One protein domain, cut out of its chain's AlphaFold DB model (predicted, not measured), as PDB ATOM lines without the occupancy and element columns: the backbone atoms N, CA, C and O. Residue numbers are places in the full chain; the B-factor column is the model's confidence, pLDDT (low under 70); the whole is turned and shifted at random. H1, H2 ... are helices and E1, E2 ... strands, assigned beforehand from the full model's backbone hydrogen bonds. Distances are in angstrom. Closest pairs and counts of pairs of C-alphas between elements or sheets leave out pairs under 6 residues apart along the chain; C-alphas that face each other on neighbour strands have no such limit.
ATOM      1  N   MET A   8     190.794 333.480 263.601       91.25
ATOM      2  CA  MET A   8     191.506 334.734 263.416       91.25
ATOM      3  C   MET A   8     192.998 334.440 263.329       91.25
ATOM      4  O   MET A   8     193.520 333.624 264.087       91.25
ATOM      5  N   GLY A   9     193.691 335.113 262.418       94.25
ATOM      6  CA  GLY A   9     195.132 334.979 262.248       94.25
ATOM      7  C   GLY A   9     195.804 336.338 262.276       94.25
ATOM      8  O   GLY A   9     195.263 337.309 261.749       94.25
ATOM      9  N   THR A  10     196.972 336.433 262.894       96.25
ATOM     10  CA  THR A  10     197.751 337.673 262.944       96.25
ATOM     11  C   THR A  10     199.227 337.351 262.838       96.25
ATOM     12  O   THR A  10     199.717 336.466 263.533       96.25
ATOM     13  N   ILE A  11     199.934 338.083 261.984       96.62
ATOM     14  CA  ILE A  11     201.393 338.105 261.989       96.62
ATOM     15  C   ILE A  11     201.840 339.332 262.760       96.62
ATOM     16  O   ILE A  11     201.338 340.427 262.518       96.62
ATOM     17  N   VAL A  12     202.804 339.130 263.653       96.12
ATOM     18  CA  VAL A  12     203.518 340.190 264.356       96.12
ATOM     19  C   VAL A  12     204.996 340.040 264.034       96.12
ATOM     20  O   VAL A  12     205.548 338.941 264.115       96.12
ATOM     21  N   PHE A  13     205.630 341.140 263.641       94.88
ATOM     22  CA  PHE A  13     207.063 341.206 263.402       94.88
ATOM     23  C   PHE A  13     207.649 342.438 264.089       94.88
ATOM     24  O   PHE A  13     207.445 343.565 263.636       94.88
ATOM     25  N   GLU A  14     208.410 342.201 265.154       93.81
ATOM     26  CA  GLU A  14     209.216 343.207 265.843       93.81
ATOM     27  C   GLU A  14     210.716 342.923 265.625       93.81
ATOM     28  O   GLU A  14     211.252 341.941 266.152       93.81
ATOM     29  N   PRO A  15     211.435 343.743 264.840       90.00
ATOM     30  CA  PRO A  15     212.843 343.503 264.524       90.00
ATOM     31  C   PRO A  15     213.766 343.535 265.752       90.00
ATOM     32  O   PRO A  15     214.779 342.829 265.758       90.00
ATOM     33  N   ALA A  16     213.440 344.318 266.784       91.00
ATOM     34  CA  ALA A  16     214.260 344.430 267.989       91.00
ATOM     35  C   ALA A  16     214.062 343.264 268.977       91.00
ATOM     36  O   ALA A  16     214.926 343.032 269.826       91.00
ATOM     37  N   ASP A  17     212.960 342.519 268.865       90.19
ATOM     38  CA  ASP A  17     212.571 341.466 269.801       90.19
ATOM     39  C   ASP A  17     212.084 340.214 269.060       90.19
ATOM     40  O   ASP A  17     210.949 340.126 268.597       90.19
ATOM     41  N   LYS A  18     212.945 339.190 268.998       86.81
ATOM     42  CA  LYS A  18     212.624 337.908 268.351       86.81
ATOM     43  C   LYS A  18     211.456 337.168 269.000       86.81
ATOM     44  O   LYS A  18     210.847 336.337 268.337       86.81
ATOM     45  N   SER A  19     211.152 337.430 270.273       87.31
ATOM     46  CA  SER A  19     209.983 336.827 270.922       87.31
ATOM     47  C   SER A  19     208.666 337.404 270.393       87.31
ATOM     48  O   SER A  19     207.631 336.756 270.489       87.31
ATOM     49  N   GLN A  20     208.723 338.575 269.752       90.44
ATOM     50  CA  GLN A  20     207.604 339.253 269.101       90.44
ATOM     51  C   GLN A  20     207.655 339.099 267.571       90.44
ATOM     52  O   GLN A  20     207.283 339.993 266.811       90.44
ATOM     53  N   GLN A  21     208.140 337.945 267.107       94.44
ATOM     54  CA  GLN A  21     208.114 337.538 265.704       94.44
ATOM     55  C   GLN A  21     207.359 336.217 265.602       94.44
ATOM     56  O   GLN A  21     207.940 335.144 265.770       94.44
ATOM     57  N   TYR A  22     206.050 336.286 265.375       95.56
ATOM     58  CA  TYR A  22     205.195 335.104 265.384       95.56
ATOM     59  C   TYR A  22     203.980 335.237 264.463       95.56
ATOM     60  O   TYR A  22     203.480 336.327 264.183       95.56
ATOM     61  N   LEU A  23     203.489 334.084 264.016       95.75
ATOM     62  CA  LEU A  23     202.134 333.903 263.515       95.75
ATOM     63  C   LEU A  23     201.271 333.391 264.670       95.75
ATOM     64  O   LEU A  23     201.547 332.334 265.231       95.75
ATOM     65  N   MET A  24     200.208 334.114 264.995       94.50
ATOM     66  CA  MET A  24     199.193 333.704 265.956       94.50
ATOM     67  C   MET A  24     197.932 333.281 265.208       94.50
ATOM     68  O   MET A  24     197.402 334.052 264.409       94.50
ATOM     69  N   LEU A  25     197.430 332.084 265.494       92.31
ATOM     70  CA  LEU A  25     196.135 331.590 265.036       92.31
ATOM     71  C   LEU A  25     195.245 331.358 266.255       92.31
ATOM     72  O   LEU A  25     195.603 330.599 267.152       92.31
ATOM     73  N   ARG A  26     194.088 332.016 266.298       88.50
ATOM     74  CA  ARG A  26     193.119 331.922 267.392       88.50
ATOM     75  C   ARG A  26     191.790 331.412 266.874       88.50
ATOM     76  O   ARG A  26     191.201 332.005 265.973       88.50
ATOM     77  N   ASP A  27     191.302 330.342 267.479       83.12
ATOM     78  CA  ASP A  27     189.951 329.853 267.254       83.12
ATOM     79  C   ASP A  27     188.980 330.631 268.156       83.12
ATOM     80  O   ASP A  27     189.024 330.552 269.385       83.12
ATOM     81  N   MET A  28     188.102 331.411 267.532       80.25
ATOM     82  CA  MET A  28     187.168 332.318 268.197       80.25
ATOM     83  C   MET A  28     186.029 331.583 268.917       80.25
ATOM     84  O   MET A  28     185.402 332.162 269.802       80.25
ATOM     85  N   ASN A  29     185.762 330.314 268.582       72.25
ATOM     86  CA  ASN A  29     184.769 329.511 269.301       72.25
ATOM     87  C   ASN A  29     185.306 328.994 270.637       72.25
ATOM     88  O   ASN A  29     184.540 328.779 271.578       72.25
ATOM     89  N   THR A  30     186.609 328.733 270.692       66.19
ATOM     90  CA  THR A  30     187.235 327.930 271.753       66.19
ATOM     91  C   THR A  30     188.171 328.748 272.626       66.19
ATOM     92  O   THR A  30     188.555 328.300 273.705       66.19
ATOM     93  N   ASP A  31     188.526 329.938 272.147       71.94
ATOM     94  CA  ASP A  31     189.575 330.790 272.682       71.94
ATOM     95  C   ASP A  31     190.963 330.129 272.701       71.94
ATOM     96  O   ASP A  31     191.879 330.568 273.394       71.94
ATOM     97  N   HIS A  32     191.135 329.041 271.944       79.19
ATOM     98  CA  HIS A  32     192.425 328.400 271.791       79.19
ATOM     99  C   HIS A  32     193.300 329.225 270.850       79.19
ATOM    100  O   HIS A  32     192.914 329.500 269.713       79.19
ATOM    101  N   THR A  33     194.494 329.567 271.325       85.00
ATOM    102  CA  THR A  33     195.512 330.271 270.551       85.00
ATOM    103  C   THR A  33     196.712 329.362 270.341       85.00
ATOM    104  O   THR A  33     197.238 328.782 271.291       85.00
ATOM    105  N   GLN A  34     197.154 329.285 269.092       88.94
ATOM    106  CA  GLN A  34     198.382 328.637 268.677       88.94
ATOM    107  C   GLN A  34     199.333 329.699 268.126       88.94
ATOM    108  O   GLN A  34     198.970 330.468 267.234       88.94
ATOM    109  N   GLU A  35     200.553 329.734 268.649       92.19
ATOM    110  CA  GLU A  35     201.601 330.645 268.197       92.19
ATOM    111  C   GLU A  35     202.725 329.860 267.524       92.19
ATOM    112  O   GLU A  35     203.131 328.790 267.987       92.19
ATOM    113  N   TYR A  36     203.219 330.415 266.426       93.69
ATOM    114  CA  TYR A  36     204.312 329.882 265.634       93.69
ATOM    115  C   TYR A  36     205.393 330.946 265.519       93.69
ATOM    116  O   TYR A  36     205.176 331.978 264.884       93.69
ATOM    117  N   ALA A  37     206.554 330.702 266.122       93.50
ATOM    118  CA  ALA A  37     207.692 331.603 265.992       93.50
ATOM    119  C   ALA A  37     208.132 331.700 264.522       93.50
ATOM    120  O   ALA A  37     208.222 330.689 263.824       93.50
ATOM    121  N   ILE A  38     208.410 332.920 264.066       93.81
ATOM    122  CA  ILE A  38     208.890 333.190 262.712       93.81
ATOM    123  C   ILE A  38     210.416 333.188 262.737       93.81
ATOM    124  O   ILE A  38     211.061 334.084 263.281       93.81
ATOM    125  N   GLU A  39     211.007 332.169 262.126       89.75
ATOM    126  CA  GLU A  39     212.446 332.053 261.942       89.75
ATOM    127  C   GLU A  39     212.969 333.012 260.855       89.75
ATOM    128  O   GLU A  39     212.220 333.433 259.958       89.75
ATOM    129  N   PRO A  40     214.284 333.317 260.860       80.25
ATOM    130  CA  PRO A  40     214.927 334.032 259.764       80.25
ATOM    131  C   PRO A  40     214.598 333.411 258.402       80.25
ATOM    132  O   PRO A  40     214.704 332.203 258.210       80.25
ATOM    133  N   GLY A  41     214.215 334.257 257.447       81.12
ATOM    134  CA  GLY A  41     213.719 333.818 256.140       81.12
ATOM    135  C   GLY A  41     212.200 333.647 256.069       81.12
ATOM    136  O   GLY A  41     211.690 333.407 254.985       81.12
ATOM    137  N   GLY A  42     211.466 333.834 257.173       87.81
ATOM    138  CA  GLY A  42     210.005 333.734 257.178       87.81
ATOM    139  C   GLY A  42     209.517 332.289 257.221       87.81
ATOM    140  O   GLY A  42     208.546 331.951 256.550       87.81
ATOM    141  N   ILE A  43     210.210 331.435 257.971       92.25
ATOM    142  CA  ILE A  43     209.854 330.023 258.141       92.25
ATOM    143  C   ILE A  43     209.167 329.853 259.494       92.25
ATOM    144  O   ILE A  43     209.599 330.442 260.478       92.25
ATOM    145  N   ILE A  44     208.124 329.033 259.547       93.62
ATOM    146  CA  ILE A  44     207.517 328.566 260.793       93.62
ATOM    147  C   ILE A  44     207.667 327.047 260.899       93.62
ATOM    148  O   ILE A  44     207.564 326.327 259.899       93.62
ATOM    149  N   GLU A  45     207.911 326.558 262.111       89.00
ATOM    150  CA  GLU A  45     207.967 325.125 262.407       89.00
ATOM    151  C   GLU A  45     206.645 324.653 263.021       89.00
ATOM    152  O   GLU A  45     206.136 325.249 263.968       89.00
ATOM    153  N   ASN A  46     206.091 323.566 262.485       84.12
ATOM    154  CA  ASN A  46     204.894 322.907 262.999       84.12
ATOM    155  C   ASN A  46     205.158 321.400 263.114       84.12
ATOM    156  O   ASN A  46     205.015 320.648 262.146       84.12
ATOM    157  N   GLY A  47     205.606 320.962 264.293       81.31
ATOM    158  CA  GLY A  47     206.101 319.599 264.488       81.31
ATOM    159  C   GLY A  47     207.327 319.332 263.608       81.31
ATOM    160  O   GLY A  47     208.325 320.032 263.710       81.31
ATOM    161  N   GLU A  48     207.246 318.337 262.725       80.44
ATOM    162  CA  GLU A  48     208.317 318.011 261.764       80.44
ATOM    163  C   GLU A  48     208.219 318.807 260.447       80.44
ATOM    164  O   GLU A  48     209.093 318.701 259.584       80.44
ATOM    165  N   LYS A  49     207.153 319.599 260.254       84.31
ATOM    166  CA  LYS A  49     206.941 320.387 259.033       84.31
ATOM    167  C   LYS A  49     207.567 321.772 259.164       84.31
ATOM    168  O   LYS A  49     207.377 322.461 260.165       84.31
ATOM    169  N   ARG A  50     208.235 322.214 258.098       91.06
ATOM    170  CA  ARG A  50     208.698 323.597 257.917       91.06
ATOM    171  C   ARG A  50     207.839 324.255 256.847       91.06
ATOM    172  O   ARG A  50     207.786 323.761 255.722       91.06
ATOM    173  N   VAL A  51     207.167 325.344 257.199       92.06
ATOM    174  CA  VAL A  51     206.265 326.080 256.304       92.06
ATOM    175  C   VAL A  51     206.851 327.458 256.040       92.06
ATOM    176  O   VAL A  51     207.253 328.152 256.970       92.06
ATOM    177  N   HIS A  52     206.908 327.863 254.773       92.94
ATOM    178  CA  HIS A  52     207.350 329.203 254.408       92.94
ATOM    179  C   HIS A  52     206.148 330.153 254.399       92.94
ATOM    180  O   HIS A  52     205.121 329.859 253.788       92.94
ATOM    181  N   LEU A  53     206.256 331.320 255.038       92.44
ATOM    182  CA  LEU A  53     205.151 332.284 255.113       92.44
ATOM    183  C   LEU A  53     204.713 332.791 253.735       92.44
ATOM    184  O   LEU A  53     203.562 333.168 253.569       92.44
ATOM    185  N   SER A  54     205.580 332.749 252.722       89.81
ATOM    186  CA  SER A  54     205.195 333.064 251.336       89.81
ATOM    187  C   SER A  54     204.176 332.096 250.735       89.81
ATOM    188  O   SER A  54     203.496 332.466 249.784       89.81
ATOM    189  N   ASP A  55     204.101 330.868 251.250       88.56
ATOM    190  CA  ASP A  55     203.152 329.851 250.784       88.56
ATOM    191  C   ASP A  55     201.790 330.021 251.474       88.56
ATOM    192  O   ASP A  55     200.750 329.626 250.945       88.56
ATOM    193  N   LEU A  56     201.801 330.653 252.650       92.62
ATOM    194  CA  LEU A  56     200.619 331.010 253.420       92.62
ATOM    195  C   LEU A  56     200.007 332.336 252.944       92.62
ATOM    196  O   LEU A  56     198.799 332.416 252.726       92.62
ATOM    197  N   LEU A  57     200.841 333.370 252.814       94.81
ATOM    198  CA  LEU A  57     200.435 334.758 252.628       94.81
ATOM    199  C   LEU A  57     200.064 335.090 251.180       94.81
ATOM    200  O   LEU A  57     200.629 334.585 250.209       94.81
ATOM    201  N   THR A  58     199.138 336.032 251.037       94.50
ATOM    202  CA  THR A  58     198.906 336.763 249.794       94.50
ATOM    203  C   THR A  58     200.154 337.535 249.377       94.50
ATOM    204  O   THR A  58     201.054 337.797 250.176       94.50
ATOM    205  N   LYS A  59     200.218 337.923 248.100       93.12
ATOM    206  CA  LYS A  59     201.373 338.656 247.565       93.12
ATOM    207  C   LYS A  59     201.567 339.989 248.278       93.12
ATOM    208  O   LYS A  59     202.704 340.385 248.504       93.12
ATOM    209  N   GLU A  60     200.468 340.649 248.616       93.75
ATOM    210  CA  GLU A  60     200.430 341.929 249.307       93.75
ATOM    211  C   GLU A  60     201.030 341.802 250.714       93.75
ATOM    212  O   GLU A  60     202.035 342.448 251.006       93.75
ATOM    213  N   ASN A  61     200.504 340.891 251.539       94.62
ATOM    214  CA  ASN A  61     200.995 340.676 252.905       94.62
ATOM    215  C   ASN A  61     202.426 340.112 252.938       94.62
ATOM    216  O   ASN A  61     203.235 340.491 253.786       94.62
ATOM    217  N   ALA A  62     202.782 339.236 251.991       93.88
ATOM    218  CA  ALA A  62     204.147 338.732 251.861       93.88
ATOM    219  C   ALA A  62     205.141 339.847 251.495       93.88
ATOM    220  O   ALA A  62     206.271 339.854 251.989       93.88
ATOM    221  N   ALA A  63     204.737 340.785 250.631       92.38
ATOM    222  CA  ALA A  63     205.555 341.938 250.276       92.38
ATOM    223  C   ALA A  63     205.717 342.897 251.459       92.38
ATOM    224  O   ALA A  63     206.839 343.325 251.722       92.38
ATOM    225  N   GLU A  64     204.641 343.170 252.203       93.31
ATOM    226  CA  GLU A  64     204.693 344.021 253.394       93.31
ATOM    227  C   GLU A  64     205.632 343.446 254.462       93.31
ATOM    228  O   GLU A  64     206.506 344.155 254.964       93.31
ATOM    229  N   LEU A  65     205.509 342.151 254.772       92.94
ATOM    230  CA  LEU A  65     206.392 341.490 255.733       92.94
ATOM    231  C   LEU A  65     207.855 341.527 255.273       92.94
ATOM    232  O   LEU A  65     208.757 341.777 256.072       92.94
ATOM    233  N   ARG A  66     208.106 341.302 253.979       91.81
ATOM    234  CA  ARG A  66     209.459 341.332 253.414       91.81
ATOM    235  C   ARG A  66     210.075 342.728 253.468       91.81
ATOM    236  O   ARG A  66     211.247 342.856 253.810       91.81
ATOM    237  N   GLU A  67     209.316 343.759 253.115       92.62
ATOM    238  CA  GLU A  67     209.758 345.150 253.238       92.62
ATOM    239  C   GLU A  67     210.072 345.476 254.701       92.62
ATOM    240  O   GLU A  67     211.144 346.001 254.994       92.62
ATOM    241  N   ALA A  68     209.208 345.050 255.629       91.81
ATOM    242  CA  ALA A  68     209.425 345.238 257.056       91.81
ATOM    243  C   ALA A  68     210.727 344.594 257.559       91.81
ATOM    244  O   ALA A  68     211.505 345.225 258.281       91.81
ATOM    245  N   GLN A  69     211.014 343.373 257.103       90.56
ATOM    246  CA  GLN A  69     212.264 342.667 257.384       90.56
ATOM    247  C   GLN A  69     213.494 343.364 256.789       90.56
ATOM    248  O   GLN A  69     214.541 343.406 257.433       90.56
ATOM    249  N   MET A  70     213.391 343.892 255.565       90.88
ATOM    250  CA  MET A  70     214.505 344.556 254.880       90.88
ATOM    251  C   MET A  70     214.841 345.917 255.493       90.88
ATOM    252  O   MET A  70     216.015 346.265 255.602       90.88
ATOM    253  N   GLU A  71     213.823 346.677 255.885       93.69
ATOM    254  CA  GLU A  71     213.979 348.020 256.448       93.69
ATOM    255  C   GLU A  71     214.164 348.014 257.969       93.69
ATOM    256  O   GLU A  71     214.489 349.046 258.553       93.69
ATOM    257  N   GLY A  72     213.967 346.864 258.622       91.44
ATOM    258  CA  GLY A  72     214.006 346.765 260.078       91.44
ATOM    259  C   GLY A  72     212.894 347.578 260.737       91.44
ATOM    260  O   GLY A  72     213.124 348.195 261.777       91.44
ATOM    261  N   ARG A  73     211.698 347.598 260.134       93.44
ATOM    262  CA  ARG A  73     210.500 348.233 260.704       93.44
ATOM    263  C   ARG A  73     209.571 347.187 261.308       93.44
ATOM    264  O   ARG A  73     209.447 346.082 260.786       93.44
ATOM    265  N   GLN A  74     208.896 347.558 262.389       93.94
ATOM    266  CA  GLN A  74     207.821 346.744 262.949       93.94
ATOM    267  C   GLN A  74     206.635 346.673 261.971       93.94
ATOM    268  O   GLN A  74     206.316 347.661 261.298       93.94
ATOM    269  N   THR A  75     205.968 345.523 261.903       95.19
ATOM    270  CA  THR A  75     204.662 345.393 261.242       95.19
ATOM    271  C   THR A  75     203.778 344.382 261.966       95.19
ATOM    272  O   THR A  75     204.261 343.462 262.628       95.19
ATOM    273  N   SER A  76     202.467 344.571 261.849       96.00
ATOM    274  CA  SER A  76     201.461 343.626 262.306       96.00
ATOM    275  C   SER A  76     200.238 343.726 261.410       96.00
ATOM    276  O   SER A  76     199.693 344.814 261.224       96.00
ATOM    277  N   PHE A  77     199.760 342.590 260.915       96.06
ATOM    278  CA  PHE A  77     198.567 342.538 260.077       96.06
ATOM    279  C   PHE A  77     197.764 341.264 260.327       96.06
ATOM    280  O   PHE A  77     198.293 340.221 260.723       96.06
ATOM    281  N   MET A  78     196.454 341.367 260.110       95.44
ATOM    282  CA  MET A  78     195.547 340.227 260.189       95.44
ATOM    283  C   MET A  78     195.580 339.432 258.889       95.44
ATOM    284  O   MET A  78     195.681 340.004 257.802       95.44
ATOM    285  N   LEU A  79     195.441 338.116 259.009       94.88
ATOM    286  CA  LEU A  79     195.266 337.242 257.860       94.88
ATOM    287  C   LEU A  79     193.865 337.419 257.270       94.88
ATOM    288  O   LEU A  79     192.868 337.500 257.984       94.88
ATOM    289  N   SER A  80     193.806 337.448 255.947       93.56
ATOM    290  CA  SER A  80     192.571 337.374 255.175       93.56
ATOM    291  C   SER A  80     191.966 335.969 255.221       93.56
ATOM    292  O   SER A  80     192.659 334.982 255.467       93.56
ATOM    293  N   ALA A  81     190.682 335.866 254.874       89.88
ATOM    294  CA  ALA A  81     189.963 334.594 254.771       89.88
ATOM    295  C   ALA A  81     190.700 333.534 253.941       89.88
ATOM    296  O   ALA A  81     190.846 332.377 254.334       89.88
ATOM    297  N   LYS A  82     191.271 333.953 252.808       90.94
ATOM    298  CA  LYS A  82     192.028 333.063 251.927       90.94
ATOM    299  C   LYS A  82     193.316 332.544 252.576       90.94
ATOM    300  O   LYS A  82     193.663 331.380 252.414       90.94
ATOM    301  N   GLU A  83     194.028 333.392 253.315       93.94
ATOM    302  CA  GLU A  83     195.249 332.998 254.033       93.94
ATOM    303  C   GLU A  83     194.920 332.084 255.216       93.94
ATOM    304  O   GLU A  83     195.658 331.144 255.496       93.94
ATOM    305  N   LEU A  84     193.778 332.295 255.874       92.19
ATOM    306  CA  LEU A  84     193.265 331.399 256.911       92.19
ATOM    307  C   LEU A  84     192.869 330.030 256.348       92.19
ATOM    308  O   LEU A  84     193.116 329.003 256.980       92.19
ATOM    309  N   GLU A  85     192.288 329.988 255.149       88.62
ATOM    310  CA  GLU A  85     192.022 328.739 254.435       88.62
ATOM    311  C   GLU A  85     193.326 328.010 254.077       88.62
ATOM    312  O   GLU A  85     193.447 326.806 254.314       88.62
ATOM    313  N   HIS A  86     194.339 328.738 253.602       90.81
ATOM    314  CA  HIS A  86     195.670 328.177 253.361       90.81
ATOM    315  C   HIS A  86     196.317 327.655 254.656       90.81
ATOM    316  O   HIS A  86     196.888 326.566 254.646       90.81
ATOM    317  N   ALA A  87     196.178 328.365 255.784       90.12
ATOM    318  CA  ALA A  87     196.691 327.922 257.084       90.12
ATOM    319  C   ALA A  87     196.114 326.560 257.491       90.12
ATOM    320  O   ALA A  87     196.843 325.687 257.965       90.12
ATOM    321  N   LYS A  88     194.809 326.362 257.260       85.88
ATOM    322  CA  LYS A  88     194.134 325.077 257.485       85.88
ATOM    323  C   LYS A  88     194.682 323.991 256.561       85.88
ATOM    324  O   LYS A  88     194.969 322.899 257.031       85.88
ATOM    325  N   GLY A  89     194.869 324.294 255.274       85.06
ATOM    326  CA  GLY A  89     195.448 323.355 254.303       85.06
ATOM    327  C   GLY A  89     196.903 322.961 254.595       85.06
ATOM    328  O   GLY A  89     197.356 321.912 254.142       85.06
ATOM    329  N   LEU A  90     197.624 323.778 255.367       87.12
ATOM    330  CA  LEU A  90     198.996 323.531 255.821       87.12
ATOM    331  C   LEU A  90     199.065 322.859 257.206       87.12
ATOM    332  O   LEU A  90     200.152 322.736 257.772       87.12
ATOM    333  N   ASP A  91     197.925 322.416 257.749       83.94
ATOM    334  CA  ASP A  91     197.779 321.811 259.082       83.94
ATOM    335  C   ASP A  91     198.288 322.701 260.235       83.94
ATOM    336  O   ASP A  91     198.672 322.204 261.294       83.94
ATOM    337  N   LEU A  92     198.297 324.027 260.057       85.44
ATOM    338  CA  LEU A  92     198.665 324.989 261.111       85.44
ATOM    339  C   LEU A  92     197.527 325.218 262.120       85.44
ATOM    340  O   LEU A  92     197.668 325.951 263.091       85.44
ATOM    341  N   VAL A  93     196.369 324.615 261.878       79.12
ATOM    342  CA  VAL A  93     195.213 324.657 262.770       79.12
ATOM    343  C   VAL A  93     194.973 323.229 263.211       79.12
ATOM    344  O   VAL A  93     194.732 322.386 262.356       79.12
ATOM    345  N   ASN A  94     195.054 322.940 264.513       68.31
ATOM    346  CA  ASN A  94     194.840 321.585 265.018       68.31
ATOM    347  C   ASN A  94     193.360 321.180 264.827       68.31
ATOM    348  O   ASN A  94     192.499 321.648 265.582       68.31
TER     349      ASN A  94
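Overview. This is residues 8 to 94 of the 179 residues of an uncharacterized protein of Halobacillus sp. BAB-2008 (UniProt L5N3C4). A twisted sheet of six strands curls toward the side where H2 and H3 pack on one of its faces, H2 along the edge strand E6 and H3 crosswise over E1. At the other edge, the small hairpin of E4 and E5 swings away from the long strands E1, E2 and E3 and leads into the short helix H1, which grazes the sheet. The printed part has 87 residues, with named elements in the order E1, E2, E3, E4, E5, H1, H2, E6, H3; the sheet's order is E5, E4, E3, E2, E1, E6, all antiparallel. The class is mixed, helices and strands, and the whole is compact, with a radius of gyration of the C-alphas of 12.2 A and spans of 36 by 25 by 25 A.

Along the chain. E1, residues 8 to 13, begins at C-alpha 8 (191.506, 334.734, 263.416) and is 16.8 A long. E2, residues 21 to 27, measures 19.8 A, and E3, residues 32 to 39, 22.6 A. E4, residues 43 to 46, and E5, residues 49 to 52, measure 9.9 and 10.0 A. H1, residues 53 to 56, spans 5.0 A. H2, residues 59 to 71, spans 18.0 A and ends at C-alpha 71 (213.979, 348.020, 256.448). E6, residues 75 to 78, is 10.5 A long. H3, residues 81 to 89, spans 12.5 A and ends at C-alpha 89 (195.448, 323.355, 254.303).

Arrangement. E1 to E5 form a meander, each strand the antiparallel neighbour of the one before. In the hairpin of E1 and E2, N 10 and O 24 are 2.9 A apart, within hydrogen-bond range. E3 has staggered pairing: residues 32 to 37 pair with E2, with N 36 and O 23 at 2.8 A, and residues 38 to 39 with E4, with N 39 and O 43 at 2.8 A. In the hairpin of E4 and E5, N 44 and O 51 are 2.9 A apart. E6 is antiparallel to E1, with N 13 and O 75 at 2.9 A. H2 lies over E6 at a height over the sheet of 9.2 A, along the strands at 11 degrees on the local plane; their closest C-alphas, of Ala 68 and Thr 75, are 6.3 A apart. H3, on the same face, has a height of 8.2 A and lies only just over E1, on which 3 of its C-alphas fall; it runs across the strands, at 79 degrees to E1 on the local plane. H1 and H3 only just touch, with 3 pairs of C-alphas within 8 A, the closest those of Leu 56 and His 86 at 5.7 A. H2 and H3 are apart. In H2 and H3 every O i to N i+4 pair is within hydrogen-bond range; H1 is too short for such a pair, and its one O i to N i+3 pair is within range.

Size, cuts and confidence. The two C-alphas farthest apart, of Asn 29 and Glu 71, are 36.9 A apart. The printed part has no cut and no long link; the link from E1 to E2 is short and the others are tight. The mean pLDDT of the printed part is 89.6, and residues 30 and 94 are under 70.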